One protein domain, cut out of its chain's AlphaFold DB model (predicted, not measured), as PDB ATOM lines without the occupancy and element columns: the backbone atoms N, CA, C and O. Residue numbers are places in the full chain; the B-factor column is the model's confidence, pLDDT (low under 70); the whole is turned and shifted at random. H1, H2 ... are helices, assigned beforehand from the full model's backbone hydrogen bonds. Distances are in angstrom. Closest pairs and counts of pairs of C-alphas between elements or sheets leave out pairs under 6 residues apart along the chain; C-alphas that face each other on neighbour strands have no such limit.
ATOM      1  N   ALA A  17     -63.516   1.305 -24.415       82.19
ATOM      2  CA  ALA A  17     -64.421   0.158 -24.411       82.19
ATOM      3  C   ALA A  17     -64.059  -0.889 -25.479       82.19
ATOM      4  O   ALA A  17     -64.245  -2.078 -25.247       82.19
ATOM      5  N   GLY A  18     -63.505  -0.464 -26.619       83.19
ATOM      6  CA  GLY A  18     -63.008  -1.355 -27.667       83.19
ATOM      7  C   GLY A  18     -61.620  -1.922 -27.368       83.19
ATOM      8  O   GLY A  18     -61.334  -3.056 -27.731       83.19
ATOM      9  N   PHE A  19     -60.762  -1.184 -26.660       89.06
ATOM     10  CA  PHE A  19     -59.404  -1.624 -26.333       89.06
ATOM     11  C   PHE A  19     -59.379  -2.915 -25.504       89.06
ATOM     12  O   PHE A  19     -58.692  -3.866 -25.872       89.06
ATOM     13  N   TRP A  20     -60.131  -2.965 -24.403       91.00
ATOM     14  CA  TRP A  20     -60.114  -4.100 -23.477       91.00
ATOM     15  C   TRP A  20     -60.480  -5.451 -24.104       91.00
ATOM     16  O   TRP A  20     -59.710  -6.389 -23.903       91.00
ATOM     17  N   PRO A  21     -61.577  -5.601 -24.873       89.50
ATOM     18  CA  PRO A  21     -61.892  -6.885 -25.491       89.50
ATOM     19  C   PRO A  21     -60.802  -7.334 -26.470       89.50
ATOM     20  O   PRO A  21     -60.440  -8.506 -26.456       89.50
ATOM     21  N   TRP A  22     -60.212  -6.418 -27.250       89.12
ATOM     22  CA  TRP A  22     -59.081  -6.750 -28.124       89.12
ATOM     23  C   TRP A  22     -57.845  -7.173 -27.332       89.12
ATOM     24  O   TRP A  22     -57.241  -8.198 -27.642       89.12
ATOM     25  N   ALA A  23     -57.479  -6.418 -26.295       88.31
ATOM     26  CA  ALA A  23     -56.303  -6.714 -25.487       88.31
ATOM     27  C   ALA A  23     -56.452  -8.058 -24.755       88.31
ATOM     28  O   ALA A  23     -55.554  -8.893 -24.820       88.31
ATOM     29  N   VAL A  24     -57.603  -8.305 -24.118       88.00
ATOM     30  CA  VAL A  24     -57.897  -9.562 -23.414       88.00
ATOM     31  C   VAL A  24     -57.905 -10.744 -24.381       88.00
ATOM     32  O   VAL A  24     -57.299 -11.770 -24.080       88.00
ATOM     33  N   LEU A  25     -58.533 -10.604 -25.553       87.00
ATOM     34  CA  LEU A  25     -58.574 -11.665 -26.560       87.00
ATOM     35  C   LEU A  25     -57.173 -11.996 -27.089       87.00
ATOM     36  O   LEU A  25     -56.840 -13.171 -27.223       87.00
ATOM     37  N   LEU A  26     -56.337 -10.986 -27.338       87.19
ATOM     38  CA  LEU A  26     -54.958 -11.185 -27.790       87.19
ATOM     39  C   LEU A  26     -54.078 -11.818 -26.707       87.19
ATOM     40  O   LEU A  26     -53.302 -12.719 -27.016       87.19
ATOM     41  N   VAL A  27     -54.225 -11.407 -25.444       86.81
ATOM     42  CA  VAL A  27     -53.497 -12.014 -24.318       86.81
ATOM     43  C   VAL A  27     -53.922 -13.467 -24.112       86.81
ATOM     44  O   VAL A  27     -53.063 -14.337 -23.998       86.81
ATOM     45  N   LEU A  28     -55.226 -13.763 -24.120       83.88
ATOM     46  CA  LEU A  28     -55.721 -15.141 -24.030       83.88
ATOM     47  C   LEU A  28     -55.256 -15.984 -25.218       83.88
ATOM     48  O   LEU A  28     -54.815 -17.113 -25.021       83.88
ATOM     49  N   GLY A  29     -55.303 -15.427 -26.430       84.31
ATOM     50  CA  GLY A  29     -54.774 -16.068 -27.630       84.31
ATOM     51  C   GLY A  29     -53.298 -16.419 -27.469       84.31
ATOM     52  O   GLY A  29     -52.924 -17.573 -27.645       84.31
ATOM     53  N   HIS A  30     -52.473 -15.464 -27.044       84.94
ATOM     54  CA  HIS A  30     -51.046 -15.677 -26.800       84.94
ATOM     55  C   HIS A  30     -50.779 -16.738 -25.716       84.94
ATOM     56  O   HIS A  30     -49.923 -17.603 -25.902       84.94
ATOM     57  N   LEU A  31     -51.543 -16.746 -24.617       84.12
ATOM     58  CA  LEU A  31     -51.437 -17.780 -23.578       84.12
ATOM     59  C   LEU A  31     -51.817 -19.170 -24.108       84.12
ATOM     60  O   LEU A  31     -51.133 -20.151 -23.816       84.12
ATOM     61  N   LEU A  32     -52.878 -19.258 -24.912       82.81
ATOM     62  CA  LEU A  32     -53.324 -20.512 -25.516       82.81
ATOM     63  C   LEU A  32     -52.300 -21.037 -26.532       82.81
ATOM     64  O   LEU A  32     -52.015 -22.234 -26.564       82.81
ATOM     65  N   LEU A  33     -51.706 -20.144 -27.329       84.06
ATOM     66  CA  LEU A  33     -50.626 -20.472 -28.260       84.06
ATOM     67  C   LEU A  33     -49.373 -20.933 -27.513       84.06
ATOM     68  O   LEU A  33     -48.799 -21.960 -27.872       84.06
ATOM     69  N   SER A  34     -49.000 -20.238 -26.439       80.12
ATOM     70  CA  SER A  34     -47.894 -20.635 -25.563       80.12
ATOM     71  C   SER A  34     -48.124 -22.038 -24.997       80.12
ATOM     72  O   SER A  34     -47.256 -22.906 -25.104       80.12
ATOM     73  N   TYR A  35     -49.328 -22.323 -24.497       82.50
ATOM     74  CA  TYR A  35     -49.694 -23.661 -24.032       82.50
ATOM     75  C   TYR A  35     -49.600 -24.717 -25.146       82.50
ATOM     76  O   TYR A  35     -49.013 -25.781 -24.950       82.50
ATOM     77  N   ALA A  36     -50.100 -24.410 -26.347       82.75
ATOM     78  CA  ALA A  36     -50.008 -25.308 -27.496       82.75
ATOM     79  C   ALA A  36     -48.549 -25.589 -27.904       82.75
ATOM     80  O   ALA A  36     -48.218 -26.724 -28.251       82.75
ATOM     81  N   THR A  37     -47.659 -24.594 -27.827       81.25
ATOM     82  CA  THR A  37     -46.228 -24.797 -28.111       81.25
ATOM     83  C   THR A  37     -45.549 -25.699 -27.082       81.25
ATOM     84  O   THR A  37     -44.764 -26.562 -27.472       81.25
ATOM     85  N   ILE A  38     -45.908 -25.589 -25.796       78.25
ATOM     86  CA  ILE A  38     -45.435 -26.508 -24.745       78.25
ATOM     87  C   ILE A  38     -45.917 -27.940 -25.023       78.25
ATOM     88  O   ILE A  38     -45.167 -28.893 -24.827       78.25
ATOM     89  N   ALA A  39     -47.130 -28.095 -25.560       85.62
ATOM     90  CA  ALA A  39     -47.668 -29.383 -26.002       85.62
ATOM     91  C   ALA A  39     -47.040 -29.916 -27.313       85.62
ATOM     92  O   ALA A  39     -47.433 -30.977 -27.798       85.62
ATOM     93  N   GLY A  40     -46.065 -29.208 -27.898       85.44
ATOM     94  CA  GLY A  40     -45.329 -29.628 -29.094       85.44
ATOM     95  C   GLY A  40     -45.910 -29.135 -30.424       85.44
ATOM     96  O   GLY A  40     -45.415 -29.523 -31.487       85.44
ATOM     97  N   ALA A  41     -46.931 -28.272 -30.410       87.25
ATOM     98  CA  ALA A  41     -47.475 -27.687 -31.631       87.25
ATOM     99  C   ALA A  41     -46.507 -26.650 -32.228       87.25
ATOM    100  O   ALA A  41     -46.035 -25.735 -31.554       87.25
ATOM    101  N   LYS A  42     -46.234 -26.746 -33.534       89.25
ATOM    102  CA  LYS A  42     -45.319 -25.838 -34.251       89.25
ATOM    103  C   LYS A  42     -46.037 -24.574 -34.736       89.25
ATOM    104  O   LYS A  42     -46.087 -24.307 -35.933       89.25
ATOM    105  N   LEU A  43     -46.605 -23.805 -33.809       88.62
ATOM    106  CA  LEU A  43     -47.407 -22.606 -34.107       88.62
ATOM    107  C   LEU A  43     -46.661 -21.281 -33.871       88.62
ATOM    108  O   LEU A  43     -47.290 -20.232 -33.776       88.62
ATOM    109  N   GLY A  44     -45.325 -21.300 -33.825       81.88
ATOM    110  CA  GLY A  44     -44.523 -20.111 -33.490       81.88
ATOM    111  C   GLY A  44     -44.770 -18.890 -34.392       81.88
ATOM    112  O   GLY A  44     -44.690 -17.753 -33.933       81.88
ATOM    113  N   ALA A  45     -45.144 -19.097 -35.660       84.44
ATOM    114  CA  ALA A  45     -45.496 -17.994 -36.558       84.44
ATOM    115  C   ALA A  45     -46.783 -17.266 -36.126       84.44
ATOM    116  O   ALA A  45     -46.835 -16.039 -36.175       84.44
ATOM    117  N   LEU A  46     -47.803 -18.002 -35.666       84.62
ATOM    118  CA  LEU A  46     -49.038 -17.392 -35.161       84.62
ATOM    119  C   LEU A  46     -48.780 -16.623 -33.865       84.62
ATOM    120  O   LEU A  46     -49.387 -15.578 -33.653       84.62
ATOM    121  N   ASP A  47     -47.849 -17.102 -33.040       84.25
ATOM    122  CA  ASP A  47     -47.477 -16.427 -31.797       84.25
ATOM    123  C   ASP A  47     -46.847 -15.060 -32.080       84.25
ATOM    124  O   ASP A  47     -47.253 -14.036 -31.532       84.25
ATOM    125  N   THR A  48     -45.952 -15.020 -33.067       85.00
ATOM    126  CA  THR A  48     -45.333 -13.773 -33.531       85.00
ATOM    127  C   THR A  48     -46.376 -12.797 -34.089       85.00
ATOM    128  O   THR A  48     -46.307 -11.596 -33.826       85.00
ATOM    129  N   LEU A  49     -47.373 -13.295 -34.832       88.56
ATOM    130  CA  LEU A  49     -48.475 -12.467 -35.335       88.56
ATOM    131  C   LEU A  49     -49.355 -11.924 -34.203       88.56
ATOM    132  O   LEU A  49     -49.760 -10.764 -34.264       88.56
ATOM    133  N   ALA A  50     -49.618 -12.721 -33.164       88.12
ATOM    134  CA  ALA A  50     -50.362 -12.277 -31.990       88.12
ATOM    135  C   ALA A  50     -49.614 -11.159 -31.245       88.12
ATOM    136  O   ALA A  50     -50.216 -10.137 -30.916       88.12
ATOM    137  N   VAL A  51     -48.297 -11.301 -31.058       87.25
ATOM    138  CA  VAL A  51     -47.444 -10.265 -30.450       87.25
ATOM    139  C   VAL A  51     -47.421  -8.993 -31.300       87.25
ATOM    140  O   VAL A  51     -47.559  -7.893 -30.763       87.25
ATOM    141  N   LEU A  52     -47.312  -9.114 -32.627       90.25
ATOM    142  CA  LEU A  52     -47.380  -7.965 -33.534       90.25
ATOM    143  C   LEU A  52     -48.731  -7.250 -33.435       90.25
ATOM    144  O   LEU A  52     -48.759  -6.034 -33.248       90.25
ATOM    145  N   ALA A  53     -49.843  -7.985 -33.488       89.88
ATOM    146  CA  ALA A  53     -51.179  -7.416 -33.339       89.88
ATOM    147  C   ALA A  53     -51.345  -6.712 -31.982       89.88
ATOM    148  O   ALA A  53     -51.816  -5.575 -31.930       89.88
ATOM    149  N   LEU A  54     -50.879  -7.335 -30.895       89.25
ATOM    150  CA  LEU A  54     -50.896  -6.744 -29.557       89.25
ATOM    151  C   LEU A  54     -50.067  -5.457 -29.500       89.25
ATOM    152  O   LEU A  54     -50.530  -4.458 -28.953       89.25
ATOM    153  N   SER A  55     -48.881  -5.443 -30.115       91.50
ATOM    154  CA  SER A  55     -48.022  -4.254 -30.168       91.50
ATOM    155  C   SER A  55     -48.699  -3.081 -30.883       91.50
ATOM    156  O   SER A  55     -48.607  -1.946 -30.416       91.50
ATOM    157  N   LEU A  56     -49.444  -3.350 -31.962       92.19
ATOM    158  CA  LEU A  56     -50.186  -2.334 -32.706       92.19
ATOM    159  C   LEU A  56     -51.374  -1.799 -31.903       92.19
ATOM    160  O   LEU A  56     -51.564  -0.587 -31.850       92.19
ATOM    161  N   VAL A  57     -52.138  -2.675 -31.242       90.94
ATOM    162  CA  VAL A  57     -53.268  -2.281 -30.379       90.94
ATOM    163  C   VAL A  57     -52.788  -1.396 -29.226       90.94
ATOM    164  O   VAL A  57     -53.371  -0.347 -28.952       90.94
ATOM    165  N   VAL A  58     -51.682  -1.775 -28.585       91.31
ATOM    166  CA  VAL A  58     -51.055  -0.984 -27.521       91.31
ATOM    167  C   VAL A  58     -50.513   0.339 -28.063       91.31
ATOM    168  O   VAL A  58     -50.762   1.388 -27.473       91.31
ATOM    169  N   GLY A  59     -49.826   0.326 -29.207       90.38
ATOM    170  CA  GLY A  59     -49.301   1.532 -29.851       90.38
ATOM    171  C   GLY A  59     -50.389   2.535 -30.233       90.38
ATOM    172  O   GLY A  59     -50.251   3.731 -29.967       90.38
ATOM    173  N   ALA A  60     -51.499   2.051 -30.798       89.38
ATOM    174  CA  ALA A  60     -52.668   2.869 -31.107       89.38
ATOM    175  C   ALA A  60     -53.226   3.523 -29.839       89.38
ATOM    176  O   ALA A  60     -53.477   4.727 -29.824       89.38
ATOM    177  N   ARG A  61     -53.319   2.767 -28.739       90.06
ATOM    178  CA  ARG A  61     -53.818   3.301 -27.473       90.06
ATOM    179  C   ARG A  61     -52.889   4.345 -26.852       90.06
ATOM    180  O   ARG A  61     -53.363   5.354 -26.339       90.06
ATOM    181  N   PHE A  62     -51.575   4.148 -26.939       91.50
ATOM    182  CA  PHE A  62     -50.593   5.146 -26.500       91.50
ATOM    183  C   PHE A  62     -50.754   6.462 -27.269       91.50
ATOM    184  O   PHE A  62     -50.752   7.531 -26.655       91.50
ATOM    185  N   ARG A  63     -50.978   6.384 -28.586       90.69
ATOM    186  CA  ARG A  63     -51.274   7.556 -29.420       90.69
ATOM    187  C   ARG A  63     -52.508   8.309 -28.927       90.69
ATOM    188  O   ARG A  63     -52.465   9.533 -28.825       90.69
ATOM    189  N   ASP A  64     -53.569   7.590 -28.571       86.94
ATOM    190  CA  ASP A  64     -54.829   8.186 -28.103       86.94
ATOM    191  C   ASP A  64     -54.682   8.900 -26.747       86.94
ATOM    192  O   ASP A  64     -55.379   9.878 -26.468       86.94
ATOM    193  N   ILE A  65     -53.743   8.453 -25.913       87.06
ATOM    194  CA  ILE A  65     -53.378   9.095 -24.638       87.06
ATOM    195  C   ILE A  65     -52.475  10.331 -24.870       87.06
ATOM    196  O   ILE A  65     -52.267  11.152 -23.977       87.06
ATOM    197  N   GLY A  66     -51.956  10.514 -26.087       86.31
ATOM    198  CA  GLY A  66     -51.005  11.573 -26.432       86.31
ATOM    199  C   GLY A  66     -49.545  11.201 -26.177       86.31
ATOM    200  O   GLY A  66     -48.682  12.075 -26.202       86.31
ATOM    201  N   TRP A  67     -49.262   9.921 -25.931       90.62
ATOM    202  CA  TRP A  67     -47.904   9.389 -25.919       90.62
ATOM    203  C   TRP A  67     -47.456   9.030 -27.343       90.62
ATOM    204  O   TRP A  67     -48.286   8.760 -28.215       90.62
ATOM    205  N   PRO A  68     -46.141   8.976 -27.613       89.75
ATOM    206  CA  PRO A  68     -45.653   8.518 -28.903       89.75
ATOM    207  C   PRO A  68     -46.049   7.054 -29.144       89.75
ATOM    208  O   PRO A  68     -45.655   6.167 -28.388       89.75
ATOM    209  N   ALA A  69     -46.792   6.787 -30.222       89.00
ATOM    210  CA  ALA A  69     -47.274   5.442 -30.567       89.00
ATOM    211  C   ALA A  69     -46.140   4.404 -30.645       89.00
ATOM    212  O   ALA A  69     -46.292   3.252 -30.235       89.00
ATOM    213  N   TRP A  70     -44.976   4.836 -31.138       92.56
ATOM    214  CA  TRP A  70     -43.797   3.990 -31.280       92.56
ATOM    215  C   TRP A  70     -43.267   3.480 -29.937       92.56
ATOM    216  O   TRP A  70     -42.677   2.408 -29.915       92.56
ATOM    217  N   ALA A  71     -43.496   4.185 -28.821       88.50
ATOM    218  CA  ALA A  71     -43.006   3.760 -27.513       88.50
ATOM    219  C   ALA A  71     -43.675   2.453 -27.064       88.50
ATOM    220  O   ALA A  71     -42.985   1.517 -26.666       88.50
ATOM    221  N   GLY A  72     -45.003   2.355 -27.203       87.25
ATOM    222  CA  GLY A  72     -45.749   1.131 -26.889       87.25
ATOM    223  C   GLY A  72     -45.364  -0.038 -27.803       87.25
ATOM    224  O   GLY A  72     -45.149  -1.151 -27.324       87.25
ATOM    225  N   ILE A  73     -45.200   0.232 -29.104       91.06
ATOM    226  CA  ILE A  73     -44.782  -0.777 -30.093       91.06
ATOM    227  C   ILE A  73     -43.375  -1.290 -29.773       91.06
ATOM    228  O   ILE A  73     -43.170  -2.495 -29.661       91.06
ATOM    229  N   MET A  74     -42.408  -0.385 -29.595       90.88
ATOM    230  CA  MET A  74     -41.019  -0.748 -29.316       90.88
ATOM    231  C   MET A  74     -40.890  -1.483 -27.992       90.88
ATOM    232  O   MET A  74     -40.156  -2.462 -27.934       90.88
ATOM    233  N   PHE A  75     -41.624  -1.074 -26.956       89.88
ATOM    234  CA  PHE A  75     -41.620  -1.781 -25.682       89.88
ATOM    235  C   PHE A  75     -42.093  -3.228 -25.848       89.88
ATOM    236  O   PHE A  75     -41.378  -4.143 -25.450       89.88
ATOM    237  N   MET A  76     -43.237  -3.447 -26.504       90.25
ATOM    238  CA  MET A  76     -43.762  -4.798 -26.739       90.25
ATOM    239  C   MET A  76     -42.833  -5.651 -27.607       90.25
ATOM    240  O   MET A  76     -42.583  -6.813 -27.290       90.25
ATOM    241  N   LEU A  77     -42.277  -5.087 -28.682       90.56
ATOM    242  CA  LEU A  77     -41.329  -5.803 -29.539       90.56
ATOM    243  C   LEU A  77     -40.020  -6.117 -28.814       90.56
ATOM    244  O   LEU A  77     -39.451  -7.188 -29.015       90.56
ATOM    245  N   LEU A  78     -39.546  -5.213 -27.958       90.06
ATOM    246  CA  LEU A  78     -38.336  -5.422 -27.177       90.06
ATOM    247  C   LEU A  78     -38.539  -6.541 -26.154       90.06
ATOM    248  O   LEU A  78     -37.715  -7.449 -26.068       90.06
ATOM    249  N   THR A  79     -39.639  -6.500 -25.401       89.12
ATOM    250  CA  THR A  79     -39.876  -7.435 -24.299       89.12
ATOM    251  C   THR A  79     -40.388  -8.798 -24.765       89.12
ATOM    252  O   THR A  79     -40.004  -9.815 -24.191       89.12
ATOM    253  N   MET A  80     -41.214  -8.874 -25.807       88.44
ATOM    254  CA  MET A  80     -41.764 -10.154 -26.280       88.44
ATOM    255  C   MET A  80     -41.080 -10.706 -27.530       88.44
ATOM    256  O   MET A  80     -41.116 -11.910 -27.750       88.44
ATOM    257  N   GLY A  81     -40.414  -9.867 -28.326       86.31
ATOM    258  CA  GLY A  81     -39.659 -10.308 -29.501       86.31
ATOM    259  C   GLY A  81     -38.164 -10.431 -29.221       86.31
ATOM    260  O   GLY A  81     -37.600 -11.525 -29.219       86.31
ATOM    261  N   LEU A  82     -37.505  -9.296 -28.984       88.25
ATOM    262  CA  LEU A  82     -36.045  -9.235 -28.881       88.25
ATOM    263  C   LEU A  82     -35.502  -9.923 -27.631       88.25
ATOM    264  O   LEU A  82     -34.451 -10.548 -27.702       88.25
ATOM    265  N   GLY A  83     -36.182  -9.813 -26.495       89.62
ATOM    266  CA  GLY A  83     -35.682 -10.362 -25.242       89.62
ATOM    267  C   GLY A  83     -35.532 -11.885 -25.250       89.62
ATOM    268  O   GLY A  83     -34.420 -12.352 -24.999       89.62
ATOM    269  N   PRO A  84     -36.558 -12.677 -25.626       87.12
ATOM    270  CA  PRO A  84     -36.410 -14.123 -25.801       87.12
ATOM    271  C   PRO A  84     -35.294 -14.501 -26.784       87.12
ATOM    272  O   PRO A  84     -34.514 -15.416 -26.516       87.12
ATOM    273  N   LEU A  85     -35.160 -13.763 -27.893       88.94
ATOM    274  CA  LEU A  85     -34.081 -13.972 -28.866       88.94
ATOM    275  C   LEU A  85     -32.700 -13.651 -28.279       88.94
ATOM    276  O   LEU A  85     -31.744 -14.379 -28.535       88.94
ATOM    277  N   GLY A  86     -32.591 -12.600 -27.468       88.38
ATOM    278  CA  GLY A  86     -31.368 -12.231 -26.761       88.38
ATOM    279  C   GLY A  86     -30.964 -13.280 -25.727       88.38
ATOM    280  O   GLY A  86     -29.801 -13.675 -25.681       88.38
ATOM    281  N   VAL A  87     -31.929 -13.797 -24.957       88.88
ATOM    282  CA  VAL A  87     -31.717 -14.899 -24.005       88.88
ATOM    283  C   VAL A  87     -31.246 -16.162 -24.730       88.88
ATOM    284  O   VAL A  87     -30.272 -16.786 -24.309       88.88
ATOM    285  N   ALA A  88     -31.880 -16.512 -25.852       87.31
ATOM    286  CA  ALA A  88     -31.467 -17.644 -26.677       87.31
ATOM    287  C   ALA A  88     -30.062 -17.444 -27.271       87.31
ATOM    288  O   ALA A  88     -29.224 -18.339 -27.185       87.31
ATOM    289  N   GLY A  89     -29.769 -16.260 -27.818       88.88
ATOM    290  CA  GLY A  89     -28.457 -15.919 -28.368       88.88
ATOM    291  C   GLY A  89     -27.347 -15.987 -27.318       88.88
ATOM    292  O   GLY A  89     -26.290 -16.560 -27.580       88.88
ATOM    293  N   TYR A  90     -27.611 -15.486 -26.108       89.06
ATOM    294  CA  TYR A  90     -26.705 -15.617 -24.969       89.06
ATOM    295  C   TYR A  90     -26.481 -17.083 -24.583       89.06
ATOM    296  O   TYR A  90     -25.338 -17.504 -24.424       89.06
ATOM    297  N   ALA A  91     -27.549 -17.879 -24.480       91.75
ATOM    298  CA  ALA A  91     -27.444 -19.292 -24.131       91.75
ATOM    299  C   ALA A  91     -26.621 -20.090 -25.154       91.75
ATOM    300  O   ALA A  91     -25.804 -20.923 -24.761       91.75
ATOM    301  N   ILE A  92     -26.786 -19.795 -26.449       92.38
ATOM    302  CA  ILE A  92     -25.988 -20.384 -27.531       92.38
ATOM    303  C   ILE A  92     -24.525 -19.941 -27.419       92.38
ATOM    304  O   ILE A  92     -23.628 -20.780 -27.449       92.38
ATOM    305  N   ALA A  93     -24.270 -18.641 -27.245       92.81
ATOM    306  CA  ALA A  93     -22.913 -18.105 -27.133       92.81
ATOM    307  C   ALA A  93     -22.154 -18.670 -25.920       92.81
ATOM    308  O   ALA A  93     -20.954 -18.929 -26.002       92.81
ATOM    309  N   ALA A  94     -22.857 -18.902 -24.812       93.12
ATOM    310  CA  ALA A  94     -22.305 -19.455 -23.580       93.12
ATOM    311  C   ALA A  94     -22.343 -20.998 -23.510       93.12
ATOM    312  O   ALA A  94     -21.914 -21.555 -22.503       93.12
ATOM    313  N   ASN A  95     -22.828 -21.693 -24.552       95.38
ATOM    314  CA  ASN A  95     -23.029 -23.153 -24.576       95.38
ATOM    315  C   ASN A  95     -23.761 -23.688 -23.330       95.38
ATOM    316  O   ASN A  95     -23.353 -24.684 -22.726       95.38
ATOM    317  N   LEU A  96     -24.841 -23.016 -22.920       92.56
ATOM    318  CA  LEU A  96     -25.588 -23.420 -21.732       92.56
ATOM    319  C   LEU A  96     -26.295 -24.768 -21.950       92.56
ATOM    320  O   LEU A  96     -26.877 -24.995 -23.015       92.56
ATOM    321  N   PRO A  97     -26.322 -25.654 -20.937       94.94
ATOM    322  CA  PRO A  97     -27.159 -26.844 -20.993       94.94
ATOM    323  C   PRO A  97     -28.640 -26.442 -21.054       94.94
ATOM    324  O   PRO A  97     -29.048 -25.446 -20.453       94.94
ATOM    325  N   MET A  98     -29.463 -27.254 -21.728       90.75
ATOM    326  CA  MET A  98     -30.895 -26.975 -21.932       90.75
ATOM    327  C   MET A  98     -31.636 -26.663 -20.620       90.75
ATOM    328  O   MET A  98     -32.476 -25.770 -20.583       90.75
ATOM    329  N   ALA A  99     -31.288 -27.343 -19.523       91.56
ATOM    330  CA  ALA A  99     -31.871 -27.078 -18.209       91.56
ATOM    331  C   ALA A  99     -31.628 -25.630 -17.740       91.56
ATOM    332  O   ALA A  99     -32.570 -24.955 -17.336       91.56
ATOM    333  N   ALA A 100     -30.395 -25.126 -17.866       91.12
ATOM    334  CA  ALA A 100     -30.052 -23.756 -17.485       91.12
ATOM    335  C   ALA A 100     -30.725 -22.721 -18.398       91.12
ATOM    336  O   ALA A 100     -31.175 -21.680 -17.920       91.12
ATOM    337  N   PHE A 101     -30.848 -23.020 -19.695       91.19
ATOM    338  CA  PHE A 101     -31.615 -22.191 -20.626       91.19
ATOM    339  C   PHE A 101     -33.087 -22.075 -20.204       91.19
ATOM    340  O   PHE A 101     -33.609 -20.963 -20.124       91.19
ATOM    341  N   MET A 102     -33.741 -23.191 -19.867       90.88
ATOM    342  CA  MET A 102     -35.133 -23.182 -19.406       90.88
ATOM    343  C   MET A 102     -35.293 -22.409 -18.091       90.88
ATOM    344  O   MET A 102     -36.258 -21.661 -17.941       90.88
ATOM    345  N   THR A 103     -34.337 -22.519 -17.161       89.88
ATOM    346  CA  THR A 103     -34.322 -21.707 -15.933       89.88
ATOM    347  C   THR A 103     -34.220 -20.212 -16.244       89.88
ATOM    348  O   THR A 103     -34.969 -19.420 -15.672       89.88
ATOM    349  N   LEU A 104     -33.340 -19.825 -17.171       89.12
ATOM    350  CA  LEU A 104     -33.147 -18.431 -17.575       89.12
ATOM    351  C   LEU A 104     -34.389 -17.861 -18.275       89.12
ATOM    352  O   LEU A 104     -34.837 -16.769 -17.934       89.12
ATOM    353  N   MET A 105     -34.981 -18.617 -19.203       89.69
ATOM    354  CA  MET A 105     -36.229 -18.248 -19.879       89.69
ATOM    355  C   MET A 105     -37.404 -18.122 -18.905       89.69
ATOM    356  O   MET A 105     -38.192 -17.185 -19.017       89.69
ATOM    357  N   ASN A 106     -37.509 -19.023 -17.922       88.81
ATOM    358  CA  ASN A 106     -38.532 -18.930 -16.884       88.81
ATOM    359  C   ASN A 106     -38.351 -17.647 -16.059       88.81
ATOM    360  O   ASN A 106     -39.286 -16.863 -15.926       88.81
ATOM    361  N   ALA A 107     -37.131 -17.378 -15.575       86.25
ATOM    362  CA  ALA A 107     -36.820 -16.154 -14.834       86.25
ATOM    363  C   ALA A 107     -37.135 -14.885 -15.645       86.25
ATOM    364  O   ALA A 107     -37.721 -13.946 -15.112       86.25
ATOM    365  N   TYR A 108     -36.815 -14.878 -16.940       88.81
ATOM    366  CA  TYR A 108     -37.176 -13.794 -17.851       88.81
ATOM    367  C   TYR A 108     -38.696 -13.579 -17.920       88.81
ATOM    368  O   TYR A 108     -39.170 -12.451 -17.766       88.81
ATOM    369  N   GLY A 109     -39.466 -14.660 -18.081       86.50
ATOM    370  CA  GLY A 109     -40.930 -14.618 -18.113       86.50
ATOM    371  C   GLY A 109     -41.545 -14.016 -16.846       86.50
ATOM    372  O   GLY A 109     -42.478 -13.218 -16.940       86.50
ATOM    373  N   TRP A 110     -40.975 -14.313 -15.673       86.12
ATOM    374  CA  TRP A 110     -41.417 -13.745 -14.391       86.12
ATOM    375  C   TRP A 110     -41.210 -12.236 -14.271       86.12
ATOM    376  O   TRP A 110     -41.957 -11.584 -13.547       86.12
ATOM    377  N   ILE A 111     -40.218 -11.673 -14.959       84.88
ATOM    378  CA  ILE A 111     -39.953 -10.230 -14.945       84.88
ATOM    379  C   ILE A 111     -40.833  -9.537 -15.986       84.88
ATOM    380  O   ILE A 111     -41.517  -8.553 -15.701       84.88
ATOM    381  N   VAL A 112     -40.840 -10.074 -17.204       87.94
ATOM    382  CA  VAL A 112     -41.473  -9.426 -18.351       87.94
ATOM    383  C   VAL A 112     -42.991  -9.546 -18.343       87.94
ATOM    384  O   VAL A 112     -43.668  -8.594 -18.730       87.94
ATOM    385  N   GLY A 113     -43.541 -10.662 -17.861       86.62
ATOM    386  CA  GLY A 113     -44.989 -10.854 -17.750       86.62
ATOM    387  C   GLY A 113     -45.669  -9.722 -16.965       86.62
ATOM    388  O   GLY A 113     -46.526  -9.034 -17.526       86.62
ATOM    389  N   PRO A 114     -45.257  -9.455 -15.710       83.94
ATOM    390  CA  PRO A 114     -45.776  -8.340 -14.924       83.94
ATOM    391  C   PRO A 114     -45.553  -6.972 -15.577       83.94
ATOM    392  O   PRO A 114     -46.468  -6.153 -15.576       83.94
ATOM    393  N   MET A 115     -44.384  -6.716 -16.175       85.00
ATOM    394  CA  MET A 115     -44.120  -5.439 -16.856       85.00
ATOM    395  C   MET A 115     -45.076  -5.198 -18.032       85.00
ATOM    396  O   MET A 115     -45.613  -4.099 -18.179       85.00
ATOM    397  N   ASN A 116     -45.340  -6.225 -18.842       88.00
ATOM    398  CA  ASN A 116     -46.289  -6.130 -19.948       88.00
ATOM    399  C   ASN A 116     -47.730  -5.977 -19.443       88.00
ATOM    400  O   ASN A 116     -48.491  -5.194 -20.010       88.00
ATOM    401  N   LEU A 117     -48.097  -6.648 -18.345       86.00
ATOM    402  CA  LEU A 117     -49.406  -6.481 -17.708       86.00
ATOM    403  C   LEU A 117     -49.620  -5.040 -17.228       86.00
ATOM    404  O   LEU A 117     -50.658  -4.443 -17.503       86.00
ATOM    405  N   VAL A 118     -48.624  -4.467 -16.553       86.81
ATOM    406  CA  VAL A 118     -48.637  -3.067 -16.114       86.81
ATOM    407  C   VAL A 118     -48.842  -2.138 -17.300       86.81
ATOM    408  O   VAL A 118     -49.684  -1.245 -17.241       86.81
ATOM    409  N   LEU A 119     -48.117  -2.369 -18.394       86.75
ATOM    410  CA  LEU A 119     -48.244  -1.556 -19.595       86.75
ATOM    411  C   LEU A 119     -49.657  -1.638 -20.199       86.75
ATOM    412  O   LEU A 119     -50.208  -0.609 -20.587       86.75
ATOM    413  N   LEU A 120     -50.276  -2.827 -20.223       89.44
ATOM    414  CA  LEU A 120     -51.673  -2.989 -20.644       89.44
ATOM    415  C   LEU A 120     -52.644  -2.240 -19.725       89.44
ATOM    416  O   LEU A 120     -53.560  -1.580 -20.215       89.44
ATOM    417  N   ILE A 121     -52.450  -2.330 -18.407       87.50
ATOM    418  CA  ILE A 121     -53.296  -1.640 -17.425       87.50
ATOM    419  C   ILE A 121     -53.196  -0.129 -17.621       87.50
ATOM    420  O   ILE A 121     -54.226   0.541 -17.697       87.50
ATOM    421  N   VAL A 122     -51.982   0.412 -17.750       87.56
ATOM    422  CA  VAL A 122     -51.756   1.841 -18.012       87.56
ATOM    423  C   VAL A 122     -52.426   2.253 -19.327       87.56
ATOM    424  O   VAL A 122     -53.188   3.219 -19.342       87.56
ATOM    425  N   ALA A 123     -52.242   1.486 -20.405       86.81
ATOM    426  CA  ALA A 123     -52.880   1.762 -21.693       86.81
ATOM    427  C   ALA A 123     -54.422   1.771 -21.607       86.81
ATOM    428  O   ALA A 123     -55.085   2.633 -22.191       86.81
ATOM    429  N   GLY A 124     -55.011   0.832 -20.865       86.75
ATOM    430  CA  GLY A 124     -56.463   0.682 -20.744       86.75
ATOM    431  C   GLY A 124     -57.132   1.601 -19.717       86.75
ATOM    432  O   GLY A 124     -58.354   1.795 -19.764       86.75
ATOM    433  N   SER A 125     -56.367   2.155 -18.774       86.00
ATOM    434  CA  SER A 125     -56.909   2.936 -17.651       86.00
ATOM    435  C   SER A 125     -56.850   4.439 -17.888       86.00
ATOM    436  O   SER A 125     -57.724   5.153 -17.401       86.00
ATOM    437  N   VAL A 126     -55.870   4.924 -18.654       85.56
ATOM    438  CA  VAL A 126     -55.732   6.360 -18.916       85.56
ATOM    439  C   VAL A 126     -56.784   6.810 -19.944       85.56
ATOM    440  O   VAL A 126     -56.868   6.216 -21.028       85.56
ATOM    441  N   PRO A 127     -57.616   7.824 -19.634       80.25
ATOM    442  CA  PRO A 127     -58.570   8.388 -20.588       80.25
ATOM    443  C   PRO A 127     -57.836   9.005 -21.789       80.25
ATOM    444  O   PRO A 127     -56.752   9.565 -21.655       80.25
ATOM    445  N   GLY A 128     -58.405   8.848 -22.988       81.69
ATOM    446  CA  GLY A 128     -57.808   9.404 -24.208       81.69
ATOM    447  C   GLY A 128     -58.033  10.914 -24.300       81.69
ATOM    448  O   GLY A 128     -59.017  11.415 -23.757       81.69
ATOM    449  N   ARG A 129     -57.167  11.630 -25.026       77.81
ATOM    450  CA  ARG A 129     -57.267  13.092 -25.210       77.81
ATOM    451  C   ARG A 129     -58.607  13.542 -25.796       77.81
ATOM    452  O   ARG A 129     -59.135  14.560 -25.377       77.81
ATOM    453  N   SER A 130     -59.203  12.741 -26.677       72.31
ATOM    454  CA  SER A 130     -60.493  13.064 -27.296       72.31
ATOM    455  C   SER A 130     -61.638  13.215 -26.296       72.31
ATOM    456  O   SER A 130     -62.550  13.990 -26.547       72.31
ATOM    457  N   ALA A 131     -61.597  12.519 -25.155       65.69
ATOM    458  CA  ALA A 131     -62.609  12.697 -24.115       65.69
ATOM    459  C   ALA A 131     -62.526  14.090 -23.463       65.69
ATOM    460  O   ALA A 131     -63.534  14.608 -22.999       65.69
ATOM    461  N   ILE A 132     -61.330  14.685 -23.446       69.25
ATOM    462  CA  ILE A 132     -61.079  16.026 -22.910       69.25
ATOM    463  C   ILE A 132     -61.501  17.074 -23.944       69.25
ATOM    464  O   ILE A 132     -62.216  18.010 -23.597       69.25
ATOM    465  N   ASP A 133     -61.138  16.869 -25.213       73.88
ATOM    466  CA  ASP A 133     -61.487  17.786 -26.305       73.88
ATOM    467  C   ASP A 133     -63.015  17.885 -26.484       73.88
ATOM    468  O   ASP A 133     -63.569  18.979 -26.534       73.88
ATOM    469  N   SER A 134     -63.731  16.752 -26.462       71.50
ATOM    470  CA  SER A 134     -65.198  16.742 -26.573       71.50
ATOM    471  C   SER A 134     -65.911  17.365 -25.368       71.50
ATOM    472  O   SER A 134     -66.989  17.935 -25.527       71.50
ATOM    473  N   ALA A 135     -65.334  17.274 -24.166       71.31
ATOM    474  CA  ALA A 135     -65.871  17.961 -22.992       71.31
ATOM    475  C   ALA A 135     -65.670  19.483 -23.093       71.31
ATOM    476  O   ALA A 135     -66.574  20.242 -22.753       71.31
ATOM    477  N   GLY A 136     -64.519  19.925 -23.613       70.56
ATOM    478  CA  GLY A 136     -64.243  21.336 -23.884       70.56
ATOM    479  C   GLY A 136     -65.200  21.932 -24.917       70.56
ATOM    480  O   GLY A 136     -65.785  22.984 -24.668       70.56
ATOM    481  N   ASP A 137     -65.436  21.227 -26.025       73.56
ATOM    482  CA  ASP A 137     -66.357  21.675 -27.077       73.56
ATOM    483  C   ASP A 137     -67.805  21.774 -26.578       73.56
ATOM    484  O   ASP A 137     -68.507  22.731 -26.901       73.56
ATOM    485  N   ALA A 138     -68.252  20.830 -25.740       74.56
ATOM    486  CA  ALA A 138     -69.583  20.877 -25.137       74.56
ATOM    487  C   ALA A 138     -69.754  22.091 -24.206       74.56
ATOM    488  O   ALA A 138     -70.799  22.739 -24.222       74.56
ATOM    489  N   ILE A 139     -68.720  22.441 -23.433       71.00
ATOM    490  CA  ILE A 139     -68.717  23.638 -22.583       71.00
ATOM    491  C   ILE A 139     -68.760  24.898 -23.460       71.00
ATOM    492  O   ILE A 139     -69.612  25.757 -23.251       71.00
ATOM    493  N   VAL A 140     -67.925  24.998 -24.499       74.81
ATOM    494  CA  VAL A 140     -67.938  26.149 -25.422       74.81
ATOM    495  C   VAL A 140     -69.283  26.289 -26.139       74.81
ATOM    496  O   VAL A 140     -69.747  27.405 -26.341       74.81
ATOM    497  N   VAL A 176     -46.116   2.403  -6.686       67.25
ATOM    498  CA  VAL A 176     -46.564   1.141  -6.067       67.25
ATOM    499  C   VAL A 176     -46.281  -0.040  -6.990       67.25
ATOM    500  O   VAL A 176     -45.760  -1.064  -6.553       67.25
ATOM    501  N   ILE A 177     -46.562   0.113  -8.282       59.50
ATOM    502  CA  ILE A 177     -46.275  -0.911  -9.282       59.50
ATOM    503  C   ILE A 177     -44.767  -1.156  -9.397       59.50
ATOM    504  O   ILE A 177     -44.334  -2.305  -9.356       59.50
ATOM    505  N   ALA A 178     -43.957  -0.101  -9.503       67.62
ATOM    506  CA  ALA A 178     -42.503  -0.216  -9.544       67.62
ATOM    507  C   ALA A 178     -41.951  -0.889  -8.279       67.62
ATOM    508  O   ALA A 178     -41.028  -1.695  -8.373       67.62
ATOM    509  N   MET A 179     -42.545  -0.622  -7.114       75.19
ATOM    510  CA  MET A 179     -42.167  -1.251  -5.851       75.19
ATOM    511  C   MET A 179     -42.569  -2.731  -5.802       75.19
ATOM    512  O   MET A 179     -41.779  -3.554  -5.348       75.19
ATOM    513  N   LEU A 180     -43.748  -3.097  -6.312       60.72
ATOM    514  CA  LEU A 180     -44.191  -4.493  -6.405       60.72
ATOM    515  C   LEU A 180     -43.350  -5.294  -7.401       60.72
ATOM    516  O   LEU A 180     -42.926  -6.405  -7.090       60.72
ATOM    517  N   VAL A 181     -43.068  -4.727  -8.576       62.50
ATOM    518  CA  VAL A 181     -42.223  -5.365  -9.593       62.50
ATOM    519  C   VAL A 181     -40.786  -5.451  -9.088       62.50
ATOM    520  O   VAL A 181     -40.229  -6.542  -9.034       62.50
ATOM    521  N   GLY A 182     -40.195  -4.340  -8.641       66.88
ATOM    522  CA  GLY A 182     -38.833  -4.308  -8.108       66.88
ATOM    523  C   GLY A 182     -38.657  -5.212  -6.887       66.88
ATOM    524  O   GLY A 182     -37.688  -5.964  -6.816       66.88
ATOM    525  N   GLY A 183     -39.627  -5.209  -5.969       73.81
ATOM    526  CA  GLY A 183     -39.658  -6.091  -4.805       73.81
ATOM    527  C   GLY A 183     -39.801  -7.564  -5.184       73.81
ATOM    528  O   GLY A 183     -39.076  -8.398  -4.648       73.81
ATOM    529  N   GLY A 184     -40.664  -7.888  -6.150       61.53
ATOM    530  CA  GLY A 184     -40.821  -9.245  -6.675       61.53
ATOM    531  C   GLY A 184     -39.546  -9.761  -7.342       61.53
ATOM    532  O   GLY A 184     -39.089 -10.860  -7.030       61.53
ATOM    533  N   VAL A 185     -38.916  -8.948  -8.193       59.75
ATOM    534  CA  VAL A 185     -37.641  -9.290  -8.842       59.75
ATOM    535  C   VAL A 185     -36.535  -9.484  -7.809       59.75
ATOM    536  O   VAL A 185     -35.843 -10.501  -7.844       59.75
ATOM    537  N   LEU A 186     -36.391  -8.558  -6.857       72.69
ATOM    538  CA  LEU A 186     -35.384  -8.650  -5.800       72.69
ATOM    539  C   LEU A 186     -35.592  -9.894  -4.925       72.69
ATOM    540  O   LEU A 186     -34.633 -10.593  -4.608       72.69
ATOM    541  N   TRP A 187     -36.840 -10.204  -4.578       73.06
ATOM    542  CA  TRP A 187     -37.190 -11.388  -3.796       73.06
ATOM    543  C   TRP A 187     -36.890 -12.692  -4.543       73.06
ATOM    544  O   TRP A 187     -36.383 -13.637  -3.940       73.06
ATOM    545  N   ILE A 188     -37.143 -12.744  -5.856       60.47
ATOM    546  CA  ILE A 188     -36.791 -13.899  -6.695       60.47
ATOM    547  C   ILE A 188     -35.273 -14.062  -6.759       60.47
ATOM    548  O   ILE A 188     -34.781 -15.168  -6.545       60.47
ATOM    549  N   TYR A 189     -34.526 -12.981  -6.996       64.81
ATOM    550  CA  TYR A 189     -33.059 -13.016  -6.989       64.81
ATOM    551  C   TYR A 189     -32.507 -13.485  -5.641       64.81
ATOM    552  O   TYR A 189     -31.596 -14.308  -5.609       64.81
ATOM    553  N   ALA A 190     -33.101 -13.034  -4.535       75.19
ATOM    554  CA  ALA A 190     -32.731 -13.471  -3.192       75.19
ATOM    555  C   ALA A 190     -33.055 -14.952  -2.920       75.19
ATOM    556  O   ALA A 190     -32.470 -15.547  -2.016       75.19
ATOM    557  N   ARG A 191     -33.979 -15.558  -3.680       74.69
ATOM    558  CA  ARG A 191     -34.396 -16.961  -3.533       74.69
ATOM    559  C   ARG A 191     -33.825 -17.912  -4.578       74.69
ATOM    560  O   ARG A 191     -34.107 -19.108  -4.489       74.69
TER     561      ARG A 191
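Overview. This is residues 17 to 140 and 176 to 191 of the 280 residues of an uncharacterized protein of Bradyrhizobium sp. STM 3809 (UniProt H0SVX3). Four long helices, H1 to H4, make a loose up-and-down bundle, with H6 packed along the side of H4 and touching no other helix. H5 runs on past one end of the bundle, and its residues 132 to 140 stick out free. The printed part has 140 residues with six named helices, H1 to H6 in chain order, and no named strand; the class is all helix. The whole is loose, with a radius of gyration of the C-alphas of 18.0 A, and elongated, spanning 67 by 36 by 23 A.

Along the chain. The longest helix, H4, covers residues 98 to 125, 39.9 A from first to last C-alpha, with C-alpha 98 at (-30.895, -26.975, -21.932). H3, residues 69 to 93, is 34.1 A long and has a kink of 33 degrees near residue 83. H2, residues 44 to 65, is 31.8 A long. H1, residues 17 to 38, is 32.7 A long and begins with C-alpha 17 at (-64.421, 0.158, -24.411). H5 is residues 129 to 140. H6, residues 176 to 191, is 22.0 A long and ends with C-alpha 191 at (-34.396, -16.961, -3.533).

Arrangement. H1, H2, H3 and H4 form the bundle, up and down, each running against the one before it. H4 and H3, a hairpin, touch at a shallow tilt of 5 degrees, closest at the C-alphas of Phe 101 and Ala 91, 6.2 A apart. With residues 120 to 124 alone H4 touches H2, the same way at 31 degrees; the C-alphas of Ala 123 and Arg 61 are closest, 6.1 A apart. H1 and H4 only just touch, with 3 pairs of C-alphas within 8 A, the closest being Trp 20 and Gly 124 at 6.6 A. H6 touches H4, opposite ways at a shallow tilt of 10 degrees, closest at the C-alphas of Val 185 and Ile 111, 6.6 A apart. H2 and H3 are a hairpin, closest at the C-alphas of Gly 59 and Ala 69, 4.5 A apart. H1 and H2 are a hairpin too, closest at the C-alphas of His 30 and Asp 47, 6.2 A apart. H5 and H2 only just touch, only at their ends, with 3 pairs of C-alphas within 8 A; Arg 129 and Ile 65 are closest, 5.6 A between C-alphas. H1 and H3 are apart. In H2, H5 and H6 every O i to N i+4 pair is within hydrogen-bond range; in H1 it is 16 of 18, in H3 18 of 21 and in H4 23 of 24.

Size, cuts and confidence. The C-alphas farthest apart are those of Pro 97 and Val 140, 67.0 A. Residues 141 to 175 are not printed, and C-alphas 140 and 176 are 38.2 A apart across the cut. The links that are printed whole are tight. Mean pLDDT of the printed part is 84.2; 12 residues are under 70, among them 131 to 132 and 176 to 178.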